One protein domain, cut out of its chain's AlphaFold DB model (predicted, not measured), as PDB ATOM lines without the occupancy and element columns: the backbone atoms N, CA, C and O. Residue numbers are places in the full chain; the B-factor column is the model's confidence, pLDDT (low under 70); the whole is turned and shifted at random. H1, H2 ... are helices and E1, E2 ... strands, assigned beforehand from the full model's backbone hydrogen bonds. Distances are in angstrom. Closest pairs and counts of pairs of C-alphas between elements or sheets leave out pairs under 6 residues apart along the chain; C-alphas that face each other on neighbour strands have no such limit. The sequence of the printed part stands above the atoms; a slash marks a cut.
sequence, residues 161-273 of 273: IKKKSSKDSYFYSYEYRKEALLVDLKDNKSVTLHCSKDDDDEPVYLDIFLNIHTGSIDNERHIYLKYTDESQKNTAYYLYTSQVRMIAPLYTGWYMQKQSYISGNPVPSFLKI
ATOM      1  N   ILE A 161     -36.081 -61.786 -30.013       89.50
ATOM      2  CA  ILE A 161     -36.889 -62.026 -31.232       89.50
ATOM      3  C   ILE A 161     -38.400 -61.818 -30.992       89.50
ATOM      4  O   ILE A 161     -39.186 -61.639 -31.927       89.50
ATOM      5  N   LYS A 162     -38.854 -61.855 -29.734       88.50
ATOM      6  CA  LYS A 162     -40.272 -61.674 -29.410       88.50
ATOM      7  C   LYS A 162     -40.689 -60.235 -29.713       88.50
ATOM      8  O   LYS A 162     -40.341 -59.328 -28.969       88.50
ATOM      9  N   LYS A 163     -41.495 -60.064 -30.766       82.69
ATOM     10  CA  LYS A 163     -42.019 -58.760 -31.184       82.69
ATOM     11  C   LYS A 163     -42.793 -58.093 -30.052       82.69
ATOM     12  O   LYS A 163     -43.857 -58.575 -29.651       82.69
ATOM     13  N   LYS A 164     -42.282 -56.965 -29.575       84.06
ATOM     14  CA  LYS A 164     -43.000 -56.072 -28.671       84.06
ATOM     15  C   LYS A 164     -43.888 -55.166 -29.512       84.06
ATOM     16  O   LYS A 164     -43.405 -54.457 -30.391       84.06
ATOM     17  N   SER A 165     -45.195 -55.230 -29.283       83.06
ATOM     18  CA  SER A 165     -46.122 -54.275 -29.886       83.06
ATOM     19  C   SER A 165     -46.186 -53.038 -29.005       83.06
ATOM     20  O   SER A 165     -46.380 -53.159 -27.794       83.06
ATOM     21  N   SER A 166     -46.017 -51.867 -29.608       82.56
ATOM     22  CA  SER A 166     -46.205 -50.589 -28.930       82.56
ATOM     23  C   SER A 166     -47.073 -49.656 -29.772       82.56
ATOM     24  O   SER A 166     -47.061 -49.702 -31.005       82.56
ATOM     25  N   LYS A 167     -47.833 -48.823 -29.059       86.12
ATOM     26  CA  LYS A 167     -48.683 -47.754 -29.588       86.12
ATOM     27  C   LYS A 167     -48.025 -46.380 -29.470       86.12
ATOM     28  O   LYS A 167     -48.710 -45.369 -29.607       86.12
ATOM     29  N   ASP A 168     -46.733 -46.327 -29.178       90.44
ATOM     30  CA  ASP A 168     -46.011 -45.065 -29.081       90.44
ATOM     31  C   ASP A 168     -45.833 -44.440 -30.470       90.44
ATOM     32  O   ASP A 168     -45.739 -45.123 -31.495       90.44
ATOM     33  N   SER A 169     -45.811 -43.109 -30.515       92.19
ATOM     34  CA  SER A 169     -45.609 -42.338 -31.747       92.19
ATOM     35  C   SER A 169     -44.130 -42.071 -32.048       92.19
ATOM     36  O   SER A 169     -43.788 -41.508 -33.093       92.19
ATOM     37  N   TYR A 170     -43.235 -42.487 -31.153       94.62
ATOM     38  CA  TYR A 170     -41.795 -42.415 -31.335       94.62
ATOM     39  C   TYR A 170     -41.086 -43.541 -30.579       94.62
ATOM     40  O   TYR A 170     -41.592 -44.017 -29.570       94.62
ATOM     41  N   PHE A 171     -39.914 -43.937 -31.075       95.25
ATOM     42  CA  PHE A 171     -39.058 -44.952 -30.459       95.25
ATOM     43  C   PHE A 171     -37.607 -44.506 -30.511       95.25
ATOM     44  O   PHE A 171     -37.142 -44.072 -31.565       95.25
ATOM     45  N   TYR A 172     -36.878 -44.638 -29.411       94.50
ATOM     46  CA  TYR A 172     -35.439 -44.397 -29.365       94.50
ATOM     47  C   TYR A 172     -34.640 -45.627 -29.783       94.50
ATOM     48  O   TYR A 172     -35.098 -46.759 -29.652       94.50
ATOM     49  N   SER A 173     -33.412 -45.406 -30.260       92.62
ATOM     50  CA  SER A 173     -32.540 -46.460 -30.789       92.62
ATOM     51  C   SER A 173     -32.396 -47.661 -29.851       92.62
ATOM     52  O   SER A 173     -32.473 -48.805 -30.296       92.62
ATOM     53  N   TYR A 174     -32.269 -47.434 -28.545       89.56
ATOM     54  CA  TYR A 174     -32.135 -48.512 -27.566       89.56
ATOM     55  C   TYR A 174     -33.364 -49.437 -27.482       89.56
ATOM     56  O   TYR A 174     -33.214 -50.586 -27.072       89.56
ATOM     57  N   GLU A 175     -34.552 -48.976 -27.887       91.56
ATOM     58  CA  GLU A 175     -35.809 -49.739 -27.825       91.56
ATOM     59  C   GLU A 175     -35.980 -50.717 -28.984       91.56
ATOM     60  O   GLU A 175     -36.735 -51.670 -28.863       91.56
ATOM     61  N   TYR A 176     -35.304 -50.504 -30.114       92.56
ATOM     62  CA  TYR A 176     -35.474 -51.346 -31.308       92.56
ATOM     63  C   TYR A 176     -34.176 -51.982 -31.812       92.56
ATOM     64  O   TYR A 176     -34.195 -52.744 -32.777       92.56
ATOM     65  N   ARG A 177     -33.035 -51.688 -31.175       92.00
ATOM     66  CA  ARG A 177     -31.732 -52.291 -31.508       92.00
ATOM     67  C   ARG A 177     -31.459 -53.615 -30.793       92.00
ATOM     68  O   ARG A 177     -30.602 -54.371 -31.235       92.00
ATOM     69  N   LYS A 178     -32.163 -53.894 -29.691       91.25
ATOM     70  CA  LYS A 178     -32.002 -55.127 -28.893       91.25
ATOM     71  C   LYS A 178     -33.239 -56.015 -28.869       91.25
ATOM     72  O   LYS A 178     -33.187 -57.123 -28.343       91.25
ATOM     73  N   GLU A 179     -34.352 -55.548 -29.415       94.00
ATOM     74  CA  GLU A 179     -35.598 -56.298 -29.453       94.00
ATOM     75  C   GLU A 179     -36.340 -56.062 -30.767       94.00
ATOM     76  O   GLU A 179     -36.275 -54.982 -31.354       94.00
ATOM     77  N   ALA A 180     -37.038 -57.095 -31.237       95.56
ATOM     78  CA  ALA A 180     -37.912 -56.995 -32.391       95.56
ATOM     79  C   ALA A 180     -39.109 -56.092 -32.068       95.56
ATOM     80  O   ALA A 180     -39.774 -56.253 -31.037       95.56
ATOM     81  N   LEU A 181     -39.435 -55.179 -32.981       95.88
ATOM     82  CA  LEU A 181     -40.464 -54.162 -32.784       95.88
ATOM     83  C   LEU A 181     -41.623 -54.370 -33.760       95.88
ATOM     84  O   LEU A 181     -41.425 -54.504 -34.968       95.88
ATOM     85  N   LEU A 182     -42.851 -54.356 -33.241       95.62
ATOM     86  CA  LEU A 182     -44.066 -54.235 -34.043       95.62
ATOM     87  C   LEU A 182     -44.671 -52.848 -33.815       95.62
ATOM     88  O   LEU A 182     -45.344 -52.610 -32.809       95.62
ATOM     89  N   VAL A 183     -44.434 -51.948 -34.763       95.38
ATOM     90  CA  VAL A 183     -44.947 -50.578 -34.739       95.38
ATOM     91  C   VAL A 183     -46.427 -50.587 -35.095       95.38
ATOM     92  O   VAL A 183     -46.801 -51.018 -36.190       95.38
ATOM     93  N   ASP A 184     -47.273 -50.103 -34.186       93.38
ATOM     94  CA  ASP A 184     -48.704 -49.991 -34.445       93.38
ATOM     95  C   ASP A 184     -49.038 -48.709 -35.219       93.38
ATOM     96  O   ASP A 184     -49.023 -47.599 -34.686       93.38
ATOM     97  N   LEU A 185     -49.374 -48.883 -36.497       92.56
ATOM     98  CA  LEU A 185     -49.833 -47.826 -37.395       92.56
ATOM     99  C   LEU A 185     -51.362 -47.798 -37.509       92.56
ATOM    100  O   LEU A 185     -51.911 -47.221 -38.446       92.56
ATOM    101  N   LYS A 186     -52.083 -48.437 -36.584       86.81
ATOM    102  CA  LYS A 186     -53.534 -48.279 -36.456       86.81
ATOM    103  C   LYS A 186     -53.898 -46.985 -35.745       86.81
ATOM    104  O   LYS A 186     -54.697 -46.211 -36.262       86.81
ATOM    105  N   ASP A 187     -53.318 -46.795 -34.564       80.69
ATOM    106  CA  ASP A 187     -53.657 -45.690 -33.666       80.69
ATOM    107  C   ASP A 187     -52.785 -44.447 -33.953       80.69
ATOM    108  O   ASP A 187     -53.207 -43.324 -33.683       80.69
ATOM    109  N   ASN A 188     -51.618 -44.626 -34.594       87.31
ATOM    110  CA  ASN A 188     -50.732 -43.545 -35.032       87.31
ATOM    111  C   ASN A 188     -50.582 -43.520 -36.555       87.31
ATOM    112  O   ASN A 188     -50.056 -44.451 -37.162       87.31
ATOM    113  N   LYS A 189     -50.962 -42.405 -37.187       90.62
ATOM    114  CA  LYS A 189     -50.733 -42.200 -38.630       90.62
ATOM    115  C   LYS A 189     -49.255 -42.018 -38.970       90.62
ATOM    116  O   LYS A 189     -48.831 -42.276 -40.092       90.62
ATOM    117  N   SER A 190     -48.477 -41.541 -38.006       94.06
ATOM    118  CA  SER A 190     -47.054 -41.288 -38.152       94.06
ATOM    119  C   SER A 190     -46.318 -41.741 -36.904       94.06
ATOM    120  O   SER A 190     -46.730 -41.412 -35.792       94.06
ATOM    121  N   VAL A 191     -45.216 -42.459 -37.108       96.81
ATOM    122  CA  VAL A 191     -44.281 -42.846 -36.052       96.81
ATOM    123  C   VAL A 191     -42.871 -42.400 -36.438       96.81
ATOM    124  O   VAL A 191     -42.501 -42.431 -37.612       96.81
ATOM    125  N   THR A 192     -42.078 -41.953 -35.462       97.81
ATOM    126  CA  THR A 192     -40.678 -41.544 -35.673       97.81
ATOM    127  C   THR A 192     -39.707 -42.479 -34.945       97.81
ATOM    128  O   THR A 192     -39.770 -42.616 -33.730       97.81
ATOM    129  N   LEU A 193     -38.772 -43.087 -35.671       97.50
ATOM    130  CA  LEU A 193     -37.634 -43.805 -35.099       97.50
ATOM    131  C   LEU A 193     -36.473 -42.819 -34.904       97.50
ATOM    132  O   LEU A 193     -36.020 -42.176 -35.856       97.50
ATOM    133  N   HIS A 194     -36.024 -42.678 -33.663       97.19
ATOM    134  CA  HIS A 194     -34.938 -41.797 -33.265       97.19
ATOM    135  C   HIS A 194     -33.598 -42.531 -33.286       97.19
ATOM    136  O   HIS A 194     -33.383 -43.492 -32.548       97.19
ATOM    137  N   CYS A 195     -32.674 -42.012 -34.085       96.44
ATOM    138  CA  CYS A 195     -31.301 -42.479 -34.200       96.44
ATOM    139  C   CYS A 195     -30.344 -41.607 -33.368       96.44
ATOM    140  O   CYS A 195     -30.615 -40.422 -33.131       96.44
ATOM    141  N   SER A 196     -29.208 -42.177 -32.959       93.94
ATOM    142  CA  SER A 196     -28.054 -41.412 -32.468       93.94
ATOM    143  C   SER A 196     -27.041 -41.230 -33.594       93.94
ATOM    144  O   SER A 196     -26.835 -42.167 -34.359       93.94
ATOM    145  N   LYS A 197     -26.396 -40.064 -33.691       93.25
ATOM    146  CA  LYS A 197     -25.268 -39.850 -34.620       93.25
ATOM    147  C   LYS A 197     -24.050 -40.695 -34.249       93.25
ATOM    148  O   LYS A 197     -23.317 -41.119 -35.128       93.25
ATOM    149  N   ASP A 198     -23.890 -41.006 -32.963       91.94
ATOM    150  CA  ASP A 198     -22.807 -41.871 -32.473       91.94
ATOM    151  C   ASP A 198     -22.897 -43.305 -33.021       91.94
ATOM    152  O   ASP A 198     -21.935 -44.060 -32.942       91.94
ATOM    153  N   ASP A 199     -24.058 -43.681 -33.562       90.94
ATOM    154  CA  ASP A 199     -24.288 -44.981 -34.182       90.94
ATOM    155  C   ASP A 199     -24.057 -44.981 -35.708       90.94
ATOM    156  O   ASP A 199     -24.354 -45.983 -36.368       90.94
ATOM    157  N   ASP A 200     -23.632 -43.860 -36.301       94.00
ATOM    158  CA  ASP A 200     -23.346 -43.796 -37.735       94.00
ATOM    159  C   ASP A 200     -22.143 -44.672 -38.098       94.00
ATOM    160  O   ASP A 200     -21.216 -44.854 -37.317       94.00
ATOM    161  N   ASP A 201     -22.187 -45.248 -39.302       93.38
ATOM    162  CA  ASP A 201     -21.192 -46.180 -39.847       93.38
ATOM    163  C   ASP A 201     -21.064 -47.521 -39.104       93.38
ATOM    164  O   ASP A 201     -20.406 -48.439 -39.603       93.38
ATOM    165  N   GLU A 202     -21.785 -47.699 -37.997       90.06
ATOM    166  CA  GLU A 202     -21.839 -48.949 -37.253       90.06
ATOM    167  C   GLU A 202     -22.973 -49.865 -37.755       90.06
ATOM    168  O   GLU A 202     -24.105 -49.423 -38.011       90.06
ATOM    169  N   PRO A 203     -22.708 -51.174 -37.906       92.69
ATOM    170  CA  PRO A 203     -23.732 -52.123 -38.292       92.69
ATOM    171  C   PRO A 203     -24.697 -52.416 -37.147       92.69
ATOM    172  O   PRO A 203     -24.305 -52.710 -36.017       92.69
ATOM    173  N   VAL A 204     -25.981 -52.432 -37.478       94.19
ATOM    174  CA  VAL A 204     -27.083 -52.655 -36.550       94.19
ATOM    175  C   VAL A 204     -28.011 -53.743 -37.081       94.19
ATOM    176  O   VAL A 204     -28.378 -53.754 -38.258       94.19
ATOM    177  N   TYR A 205     -28.392 -54.675 -36.211       95.50
ATOM    178  CA  TYR A 205     -29.434 -55.647 -36.516       95.50
ATOM    179  C   TYR A 205     -30.801 -55.044 -36.181       95.50
ATOM    180  O   TYR A 205     -31.015 -54.574 -35.065       95.50
ATOM    181  N   LEU A 206     -31.718 -55.049 -37.145       96.62
ATOM    182  CA  LEU A 206     -33.070 -54.510 -37.009       96.62
ATOM    183  C   LEU A 206     -34.093 -55.588 -37.375       96.62
ATOM    184  O   LEU A 206     -33.972 -56.231 -38.419       96.62
ATOM    185  N   ASP A 207     -35.120 -55.744 -36.542       96.94
ATOM    186  CA  ASP A 207     -36.289 -56.583 -36.834       96.94
ATOM    187  C   ASP A 207     -37.574 -55.796 -36.545       96.94
ATOM    188  O   ASP A 207     -38.202 -55.930 -35.494       96.94
ATOM    189  N   ILE A 208     -37.916 -54.891 -37.462       97.06
ATOM    190  CA  ILE A 208     -38.996 -53.914 -37.318       97.06
ATOM    191  C   ILE A 208     -40.096 -54.225 -38.329       97.06
ATOM    192  O   ILE A 208     -39.888 -54.190 -39.544       97.06
ATOM    193  N   PHE A 209     -41.293 -54.473 -37.811       96.44
ATOM    194  CA  PHE A 209     -42.508 -54.709 -38.577       96.44
ATOM    195  C   PHE A 209     -43.537 -53.623 -38.307       96.44
ATOM    196  O   PHE A 209     -43.589 -53.035 -37.229       96.44
ATOM    197  N   LEU A 210     -44.397 -53.397 -39.289       95.69
ATOM    198  CA  LEU A 210     -45.483 -52.434 -39.241       95.69
ATOM    199  C   LEU A 210     -46.804 -53.185 -39.169       95.69
ATOM    200  O   LEU A 210     -47.085 -54.004 -40.041       95.69
ATOM    201  N   ASN A 211     -47.624 -52.888 -38.168       94.88
ATOM    202  CA  ASN A 211     -49.028 -53.278 -38.137       94.88
ATOM    203  C   ASN A 211     -49.861 -52.152 -38.760       94.88
ATOM    204  O   ASN A 211     -50.166 -51.155 -38.110       94.88
ATOM    205  N   ILE A 212     -50.179 -52.285 -40.043       94.56
ATOM    206  CA  ILE A 212     -50.814 -51.243 -40.848       94.56
ATOM    207  C   ILE A 212     -52.324 -51.444 -40.840       94.56
ATOM    208  O   ILE A 212     -52.829 -52.501 -41.228       94.56
ATOM    209  N   HIS A 213     -53.050 -50.391 -40.469       93.00
ATOM    210  CA  HIS A 213     -54.501 -50.349 -40.565       93.00
ATOM    211  C   HIS A 213     -54.958 -48.995 -41.102       93.00
ATOM    212  O   HIS A 213     -54.796 -48.010 -40.393       93.00
ATOM    213  N   THR A 214     -55.538 -48.937 -42.306       92.75
ATOM    214  CA  THR A 214     -56.119 -47.711 -42.891       92.75
ATOM    215  C   THR A 214     -57.642 -47.803 -43.015       92.75
ATOM    216  O   THR A 214     -58.216 -48.882 -43.189       92.75
ATOM    217  N   GLY A 215     -58.311 -46.655 -42.875       87.12
ATOM    218  CA  GLY A 215     -59.768 -46.514 -42.998       87.12
ATOM    219  C   GLY A 215     -60.201 -46.127 -44.415       87.12
ATOM    220  O   GLY A 215     -59.428 -46.242 -45.355       87.12
ATOM    221  N   SER A 216     -61.444 -45.661 -44.579       84.50
ATOM    222  CA  SER A 216     -61.927 -45.108 -45.863       84.50
ATOM    223  C   SER A 216     -61.493 -43.653 -46.102       84.50
ATOM    224  O   SER A 216     -61.339 -43.232 -47.243       84.50
ATOM    225  N   ILE A 217     -61.317 -42.886 -45.022       82.88
ATOM    226  CA  ILE A 217     -60.895 -41.471 -45.030       82.88
ATOM    227  C   ILE A 217     -59.522 -41.260 -44.379       82.88
ATOM    228  O   ILE A 217     -58.962 -40.171 -44.436       82.88
ATOM    229  N   ASP A 218     -58.987 -42.294 -43.734       84.56
ATOM    230  CA  ASP A 218     -57.712 -42.256 -43.033       84.56
ATOM    231  C   ASP A 218     -56.718 -43.179 -43.735       84.56
ATOM    232  O   ASP A 218     -56.572 -44.346 -43.368       84.56
ATOM    233  N   ASN A 219     -56.101 -42.643 -44.787       89.38
ATOM    234  CA  ASN A 219     -55.427 -43.435 -45.814       89.38
ATOM    235  C   ASN A 219     -53.895 -43.349 -45.743       89.38
ATOM    236  O   ASN A 219     -53.213 -44.059 -46.475       89.38
ATOM    237  N   GLU A 220     -53.351 -42.488 -44.880       93.38
ATOM    238  CA  GLU A 220     -51.926 -42.141 -44.858       93.38
ATOM    239  C   GLU A 220     -51.195 -42.747 -43.671       93.38
ATOM    240  O   GLU A 220     -51.605 -42.543 -42.526       93.38
ATOM    241  N   ARG A 221     -50.093 -43.456 -43.928       94.88
ATOM    242  CA  ARG A 221     -49.191 -43.981 -42.896       94.88
ATOM    243  C   ARG A 221     -47.744 -43.616 -43.185       94.88
ATOM    244  O   ARG A 221     -47.271 -43.800 -44.303       94.88
ATOM    245  N   HIS A 222     -47.038 -43.151 -42.157       96.75
ATOM    246  CA  HIS A 222     -45.652 -42.708 -42.258       96.75
ATOM    247  C   HIS A 222     -44.774 -43.316 -41.171       96.75
ATOM    248  O   HIS A 222     -45.120 -43.280 -39.990       96.75
ATOM    249  N   ILE A 223     -43.586 -43.770 -41.567       97.75
ATOM    250  CA  ILE A 223     -42.463 -43.958 -40.648       97.75
ATOM    251  C   ILE A 223     -41.374 -42.969 -41.028       97.75
ATOM    252  O   ILE A 223     -40.943 -42.916 -42.183       97.75
ATOM    253  N   TYR A 224     -40.918 -42.212 -40.041       98.06
ATOM    254  CA  TYR A 224     -39.810 -41.284 -40.186       98.06
ATOM    255  C   TYR A 224     -38.588 -41.775 -39.422       98.06
ATOM    256  O   TYR A 224     -38.724 -42.355 -38.349       98.06
ATOM    257  N   LEU A 225     -37.404 -41.483 -39.946       97.75
ATOM    258  CA  LEU A 225     -36.149 -41.547 -39.210       97.75
ATOM    259  C   LEU A 225     -35.705 -40.130 -38.867       97.75
ATOM    260  O   LEU A 225     -35.888 -39.198 -39.658       97.75
ATOM    261  N   LYS A 226     -35.120 -39.964 -37.689       97.50
ATOM    262  CA  LYS A 226     -34.699 -38.658 -37.193       97.50
ATOM    263  C   LYS A 226     -33.510 -38.816 -36.252       97.50
ATOM    264  O   LYS A 226     -33.545 -39.698 -35.404       97.50
ATOM    265  N   TYR A 227     -32.492 -37.962 -36.343       97.19
ATOM    266  CA  TYR A 227     -31.519 -37.882 -35.252       97.19
ATOM    267  C   TYR A 227     -32.168 -37.248 -34.019       97.19
ATOM    268  O   TYR A 227     -33.033 -36.374 -34.127       97.19
ATOM    269  N   THR A 228     -31.782 -37.718 -32.838       93.50
ATOM    270  CA  THR A 228     -32.402 -37.299 -31.571       93.50
ATOM    271  C   THR A 228     -32.273 -35.796 -31.317       93.50
ATOM    272  O   THR A 228     -33.227 -35.175 -30.847       93.50
ATOM    273  N   ASP A 229     -31.134 -35.221 -31.684       91.00
ATOM    274  CA  ASP A 229     -30.737 -33.822 -31.511       91.00
ATOM    275  C   ASP A 229     -31.118 -32.907 -32.687       91.00
ATOM    276  O   ASP A 229     -30.999 -31.689 -32.584       91.00
ATOM    277  N   GLU A 230     -31.615 -33.464 -33.792       92.81
ATOM    278  CA  GLU A 230     -31.942 -32.700 -34.999       92.81
ATOM    279  C   GLU A 230     -33.425 -32.336 -35.084       92.81
ATOM    280  O   GLU A 230     -34.248 -32.775 -34.283       92.81
ATOM    281  N   SER A 231     -33.812 -31.522 -36.068       90.44
ATOM    282  CA  SER A 231     -35.226 -31.227 -36.368       90.44
ATOM    283  C   SER A 231     -35.716 -31.908 -37.648       90.44
ATOM    284  O   SER A 231     -36.876 -32.327 -37.716       90.44
ATOM    285  N   GLN A 232     -34.825 -32.076 -38.627       96.19
ATOM    286  CA  GLN A 232     -35.134 -32.650 -39.930       96.19
ATOM    287  C   GLN A 232     -35.397 -34.160 -39.831       96.19
ATOM    288  O   GLN A 232     -34.716 -34.890 -39.112       96.19
ATOM    289  N   LYS A 233     -36.404 -34.627 -40.575       95.75
ATOM    290  CA  LYS A 233     -36.786 -36.040 -40.672       95.75
ATOM    291  C   LYS A 233     -36.540 -36.566 -42.080       95.75
ATOM    292  O   LYS A 233     -36.711 -35.828 -43.052       95.75
ATOM    293  N   ASN A 234     -36.205 -37.845 -42.169       96.81
ATOM    294  CA  ASN A 234     -36.178 -38.620 -43.403       96.81
ATOM    295  C   ASN A 234     -37.357 -39.601 -43.419       96.81
ATOM    296  O   ASN A 234     -37.705 -40.167 -42.384       96.81
ATOM    297  N   THR A 235     -37.988 -39.813 -44.568       96.94
ATOM    298  CA  THR A 235     -39.109 -40.756 -44.692       96.94
ATOM    299  C   THR A 235     -38.565 -42.156 -44.961       96.94
ATOM    300  O   THR A 235     -38.010 -42.401 -46.026       96.94
ATOM    301  N   ALA A 236     -38.751 -43.082 -44.018       96.69
ATOM    302  CA  ALA A 236     -38.410 -44.497 -44.204       96.69
ATOM    303  C   ALA A 236     -39.537 -45.287 -44.871       96.69
ATOM    304  O   ALA A 236     -39.287 -46.237 -45.609       96.69
ATOM    305  N   TYR A 237     -40.784 -44.908 -44.598       97.19
ATOM    306  CA  TYR A 237     -41.958 -45.573 -45.145       97.19
ATOM    307  C   TYR A 237     -43.078 -44.570 -45.360       97.19
ATOM    308  O   TYR A 237     -43.330 -43.716 -44.506       97.19
ATOM    309  N   TYR A 238     -43.772 -44.718 -46.481       96.25
ATOM    310  CA  TYR A 238     -44.980 -43.979 -46.795       96.25
ATOM    311  C   TYR A 238     -45.980 -44.903 -47.474       96.25
ATOM    312  O   TYR A 238     -45.638 -45.624 -48.412       96.25
ATOM    313  N   LEU A 239     -47.222 -44.847 -47.015       94.81
ATOM    314  CA  LEU A 239     -48.342 -45.533 -47.628       94.81
ATOM    315  C   LEU A 239     -49.523 -44.575 -47.735       94.81
ATOM    316  O   LEU A 239     -49.938 -44.008 -46.729       94.81
ATOM    317  N   TYR A 240     -50.084 -44.464 -48.938       93.75
ATOM    318  CA  TYR A 240     -51.356 -43.796 -49.204       93.75
ATOM    319  C   TYR A 240     -52.323 -44.802 -49.817       93.75
ATOM    320  O   TYR A 240     -52.259 -45.098 -51.009       93.75
ATOM    321  N   THR A 241     -53.183 -45.393 -48.997       90.69
ATOM    322  CA  THR A 241     -54.173 -46.369 -49.455       90.69
ATOM    323  C   THR A 241     -55.332 -46.480 -48.476       90.69
ATOM    324  O   THR A 241     -55.158 -46.341 -47.264       90.69
ATOM    325  N   SER A 242     -56.521 -46.771 -48.989       90.50
ATOM    326  CA  SER A 242     -57.718 -46.949 -48.165       90.50
ATOM    327  C   SER A 242     -57.980 -48.425 -47.873       90.50
ATOM    328  O   SER A 242     -57.652 -49.295 -48.679       90.50
ATOM    329  N   GLN A 243     -58.594 -48.695 -46.722       90.56
ATOM    330  CA  GLN A 243     -59.112 -50.013 -46.334       90.56
ATOM    331  C   GLN A 243     -58.081 -51.156 -46.312       90.56
ATOM    332  O   GLN A 243     -58.423 -52.317 -46.543       90.56
ATOM    333  N   VAL A 244     -56.824 -50.865 -45.978       92.12
ATOM    334  CA  VAL A 244     -55.775 -51.884 -45.857       92.12
ATOM    335  C   VAL A 244     -55.630 -52.352 -44.415       92.12
ATOM    336  O   VAL A 244     -55.631 -51.564 -43.468       92.12
ATOM    337  N   ARG A 245     -55.488 -53.670 -44.244       93.88
ATOM    338  CA  ARG A 245     -55.050 -54.305 -42.996       93.88
ATOM    339  C   ARG A 245     -53.929 -55.277 -43.325       93.88
ATOM    340  O   ARG A 245     -54.184 -56.276 -43.990       93.88
ATOM    341  N   MET A 246     -52.707 -54.997 -42.888       94.19
ATOM    342  CA  MET A 246     -51.577 -55.888 -43.153       94.19
ATOM    343  C   MET A 246     -50.461 -55.734 -42.128       94.19
ATOM    344  O   MET A 246     -50.314 -54.682 -41.511       94.19
ATOM    345  N   ILE A 247     -49.639 -56.774 -42.005       94.56
ATOM    346  CA  ILE A 247     -48.343 -56.695 -41.337       94.56
ATOM    347  C   ILE A 247     -47.265 -56.685 -42.420       94.56
ATOM    348  O   ILE A 247     -47.252 -57.571 -43.274       94.56
ATOM    349  N   ALA A 248     -46.381 -55.690 -42.394       94.56
ATOM    350  CA  ALA A 248     -45.312 -55.526 -43.378       94.56
ATOM    351  C   ALA A 248     -43.943 -55.438 -42.689       94.56
ATOM    352  O   ALA A 248     -43.839 -54.766 -41.660       94.56
ATOM    353  N   PRO A 249     -42.885 -56.070 -43.223       96.12
ATOM    354  CA  PRO A 249     -41.530 -55.799 -42.762       96.12
ATOM    355  C   PRO A 249     -41.114 -54.387 -43.192       96.12
ATOM    356  O   PRO A 249     -41.280 -54.024 -44.356       96.12
ATOM    357  N   LEU A 250     -40.568 -53.600 -42.264       96.69
ATOM    358  CA  LEU A 250     -39.882 -52.346 -42.591       96.69
ATOM    359  C   LEU A 250     -38.379 -52.591 -42.732       96.69
ATOM    360  O   LEU A 250     -37.794 -52.305 -43.772       96.69
ATOM    361  N   TYR A 251     -37.773 -53.154 -41.685       97.19
ATOM    362  CA  TYR A 251     -36.355 -53.495 -41.637       97.19
ATOM    363  C   TYR A 251     -36.190 -54.895 -41.056       97.19
ATOM    364  O   TYR A 251     -36.684 -55.159 -39.965       97.19
ATOM    365  N   THR A 252     -35.504 -55.784 -41.773       95.62
ATOM    366  CA  THR A 252     -35.264 -57.167 -41.325       95.62
ATOM    367  C   THR A 252     -33.824 -57.577 -41.600       95.62
ATOM    368  O   THR A 252     -33.427 -57.698 -42.761       95.62
ATOM    369  N   GLY A 253     -33.026 -57.788 -40.555       95.81
ATOM    370  CA  GLY A 253     -31.621 -58.195 -40.619       95.81
ATOM    371  C   GLY A 253     -30.639 -57.044 -40.384       95.81
ATOM    372  O   GLY A 253     -30.962 -56.069 -39.718       95.81
ATOM    373  N   TRP A 254     -29.435 -57.150 -40.948       96.88
ATOM    374  CA  TRP A 254     -28.378 -56.151 -40.770       96.88
ATOM    375  C   TRP A 254     -28.553 -54.926 -41.669       96.88
ATOM    376  O   TRP A 254     -28.949 -55.049 -42.833       96.88
ATOM    377  N   TYR A 255     -28.268 -53.756 -41.105       96.50
ATOM    378  CA  TYR A 255     -28.246 -52.458 -41.769       96.50
ATOM    379  C   TYR A 255     -27.054 -51.645 -41.264       96.50
ATOM    380  O   TYR A 255     -26.569 -51.863 -40.159       96.50
ATOM    381  N   MET A 256     -26.595 -50.691 -42.062       96.00
ATOM    382  CA  MET A 256     -25.655 -49.652 -41.658       96.00
ATOM    383  C   MET A 256     -26.414 -48.340 -41.554       96.00
ATOM    384  O   MET A 256     -27.111 -47.955 -42.499       96.00
ATOM    385  N   GLN A 257     -26.289 -47.647 -40.426       95.69
ATOM    386  CA  GLN A 257     -26.789 -46.283 -40.330       95.69
ATOM    387  C   GLN A 257     -25.816 -45.346 -41.048       95.69
ATOM    388  O   GLN A 257     -24.608 -45.425 -40.841       95.69
ATOM    389  N   LYS A 258     -26.330 -44.480 -41.918       95.62
ATOM    390  CA  LYS A 258     -25.549 -43.450 -42.602       95.62
ATOM    391  C   LYS A 258     -26.201 -42.093 -42.434       95.62
ATOM    392  O   LYS A 258     -27.419 -41.957 -42.595       95.62
ATOM    393  N   GLN A 259     -25.359 -41.088 -42.253       94.81
ATOM    394  CA  GLN A 259     -25.767 -39.700 -42.348       94.81
ATOM    395  C   GLN A 259     -26.012 -39.311 -43.807       94.81
ATOM    396  O   GLN A 259     -25.175 -39.494 -44.690       94.81
ATOM    397  N   SER A 260     -27.191 -38.764 -44.060       93.69
ATOM    398  CA  SER A 260     -27.588 -38.098 -45.300       93.69
ATOM    399  C   SER A 260     -27.976 -36.653 -44.995       93.69
ATOM    400  O   SER A 260     -27.975 -36.241 -43.837       93.69
ATOM    401  N   TYR A 261     -28.315 -35.871 -46.018       94.38
ATOM    402  CA  TYR A 261     -28.702 -34.471 -45.843       94.38
ATOM    403  C   TYR A 261     -29.976 -34.151 -46.615       94.38
ATOM    404  O   TYR A 261     -30.101 -34.493 -47.789       94.38
ATOM    405  N   ILE A 262     -30.906 -33.450 -45.968       94.19
ATOM    406  CA  ILE A 262     -32.090 -32.867 -46.606       94.19
ATOM    407  C   ILE A 262     -32.047 -31.366 -46.345       94.19
ATOM    408  O   ILE A 262     -32.045 -30.927 -45.196       94.19
ATOM    409  N   SER A 263     -31.975 -30.579 -47.420       91.56
ATOM    410  CA  SER A 263     -31.867 -29.113 -47.354       91.56
ATOM    411  C   SER A 263     -30.729 -28.626 -46.442       91.56
ATOM    412  O   SER A 263     -30.884 -27.654 -45.711       91.56
ATOM    413  N   GLY A 264     -29.593 -29.333 -46.460       91.19
ATOM    414  CA  GLY A 264     -28.412 -29.024 -45.646       91.19
ATOM    415  C   GLY A 264     -28.448 -29.549 -44.205       91.19
ATOM    416  O   GLY A 264     -27.414 -29.520 -43.547       91.19
ATOM    417  N   ASN A 265     -29.577 -30.080 -43.725       94.44
ATOM    418  CA  ASN A 265     -29.688 -30.634 -42.373       94.44
ATOM    419  C   ASN A 265     -29.429 -32.146 -42.369       94.44
ATOM    420  O   ASN A 265     -29.944 -32.841 -43.255       94.44
ATOM    421  N   PRO A 266     -28.675 -32.669 -41.388       95.19
ATOM    422  CA  PRO A 266     -28.352 -34.084 -41.324       95.19
ATOM    423  C   PRO A 266     -29.588 -34.917 -40.972       95.19
ATOM    424  O   PRO A 266     -30.386 -34.563 -40.104       95.19
ATOM    425  N   VAL A 267     -29.735 -36.055 -41.644       96.81
ATOM    426  CA  VAL A 267     -30.789 -37.037 -41.386       96.81
ATOM    427  C   VAL A 267     -30.249 -38.460 -41.460       96.81
ATOM    428  O   VAL A 267     -29.399 -38.741 -42.307       96.81
ATOM    429  N   PRO A 268     -30.759 -39.381 -40.630       97.06
ATOM    430  CA  PRO A 268     -30.334 -40.767 -40.684       97.06
ATOM    431  C   PRO A 268     -30.996 -41.507 -41.851       97.06
ATOM    432  O   PRO A 268     -32.145 -41.251 -42.238       97.06
ATOM    433  N   SER A 269     -30.272 -42.487 -42.377       95.56
ATOM    434  CA  SER A 269     -30.767 -43.485 -43.317       95.56
ATOM    435  C   SER A 269     -30.208 -44.855 -42.947       95.56
ATOM    436  O   SER A 269     -29.048 -44.964 -42.556       95.56
ATOM    437  N   PHE A 270     -31.019 -45.902 -43.074       96.56
ATOM    438  CA  PHE A 270     -30.560 -47.279 -42.907       96.56
ATOM    439  C   PHE A 270     -30.319 -47.909 -44.278       96.56
ATOM    440  O   PHE A 270     -31.254 -48.096 -45.057       96.56
ATOM    441  N   LEU A 271     -29.067 -48.260 -44.559       95.81
ATOM    442  CA  LEU A 271     -28.662 -48.971 -45.769       95.81
ATOM    443  C   LEU A 271     -28.553 -50.462 -45.477       95.81
ATOM    444  O   LEU A 271     -27.974 -50.854 -44.467       95.81
ATOM    445  N   LYS A 272     -29.113 -51.301 -46.346       95.44
ATOM    446  CA  LYS A 272     -29.039 -52.753 -46.181       95.44
ATOM    447  C   LYS A 272     -27.596 -53.239 -46.367       95.44
ATOM    448  O   LYS A 272     -26.941 -52.801 -47.310       95.44
ATOM    449  N   ILE A 273     -27.142 -54.130 -45.479       92.50
ATOM    450  CA  ILE A 273     -25.879 -54.882 -45.598       92.50
ATOM    451  C   ILE A 273     -26.199 -56.303 -46.055       92.50
ATOM    452  O   ILE A 273     -27.201 -56.860 -45.538       92.50
TER     453      ILE A 273
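This is residues 161 to 273 of the 273 residues of an uncharacterized protein of Borrelia turcica IST7 (UniProt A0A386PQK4). Two twisted sheets lie partly face to face as a sandwich, with E1, E3, E5, E8 and E9 in one and E2, E4, E6 and E7 in the other. The long strand E8 bends, and its last part makes with E9 a hairpin across one end of the sandwich, where E9 reaches over to E6 and E7; the one short helix, H1, lies between the sheets' strands E2 and E3 along the chain. The printed part has 113 residues with nine named strands and one named helix, in the order E1 E2 H1 E3 E4 E5 E6 E7 E8 E9, and its class is mostly strand. Both sheets are mixed, in the orders E1 E3 E5 E8 E9 and E2 E4 E6 E7. It is compact, with a radius of gyration of the C-alphas of 13.8 A and spans of 40 by 35 by 23 A.

E1, residues 161 to 166, is an edge strand parallel to E3, residues 179 to 185, with N 164 and O 180 3.0 A apart, within hydrogen-bond range. E3 is parallel to E5, residues 203 to 213, with N 183 and O 209 at 2.8 A. E5 is antiparallel to E8, residues 245 to 262, with N 206 and O 253 at 2.9 A. E8 bends by 109 degrees at residue 259 and forms a hairpin with E9, residues 265 to 272, with N 258 and O 269 at 2.8 A. This sheet is strongly twisted. In the other sheet, E2, residues 170 to 172, is parallel to E4, residues 190 to 195, with N 194 and O 171 at 2.8 A. E4 is parallel to E6, residues 220 to 227, with N 193 and O 224 at 2.8 A. E6 forms a hairpin with E7, residues 233 to 240, with N 225 and O 234 at 2.8 A. The closest C-alphas of E6 and E9 are those of Lys 226 and Val 267, 6.0 A apart. H1, residues 173 to 176, only grazes each sheet, and is too short for any O i to N i+4 pair.

E1 begins at C-alpha 161, (-36.889, -62.026, -31.232). E5 is 30.9 A long, E6 23.0 A and E8 31.6 A. E9, 22.5 A long, ends at C-alpha 272, (-29.039, -52.753, -46.181).

The C-alphas farthest apart, those of Asp 198 and Ser 216, are 41.5 A apart. The printed part has no cut, no link is long, and no printed residue is under 70 in pLDDT.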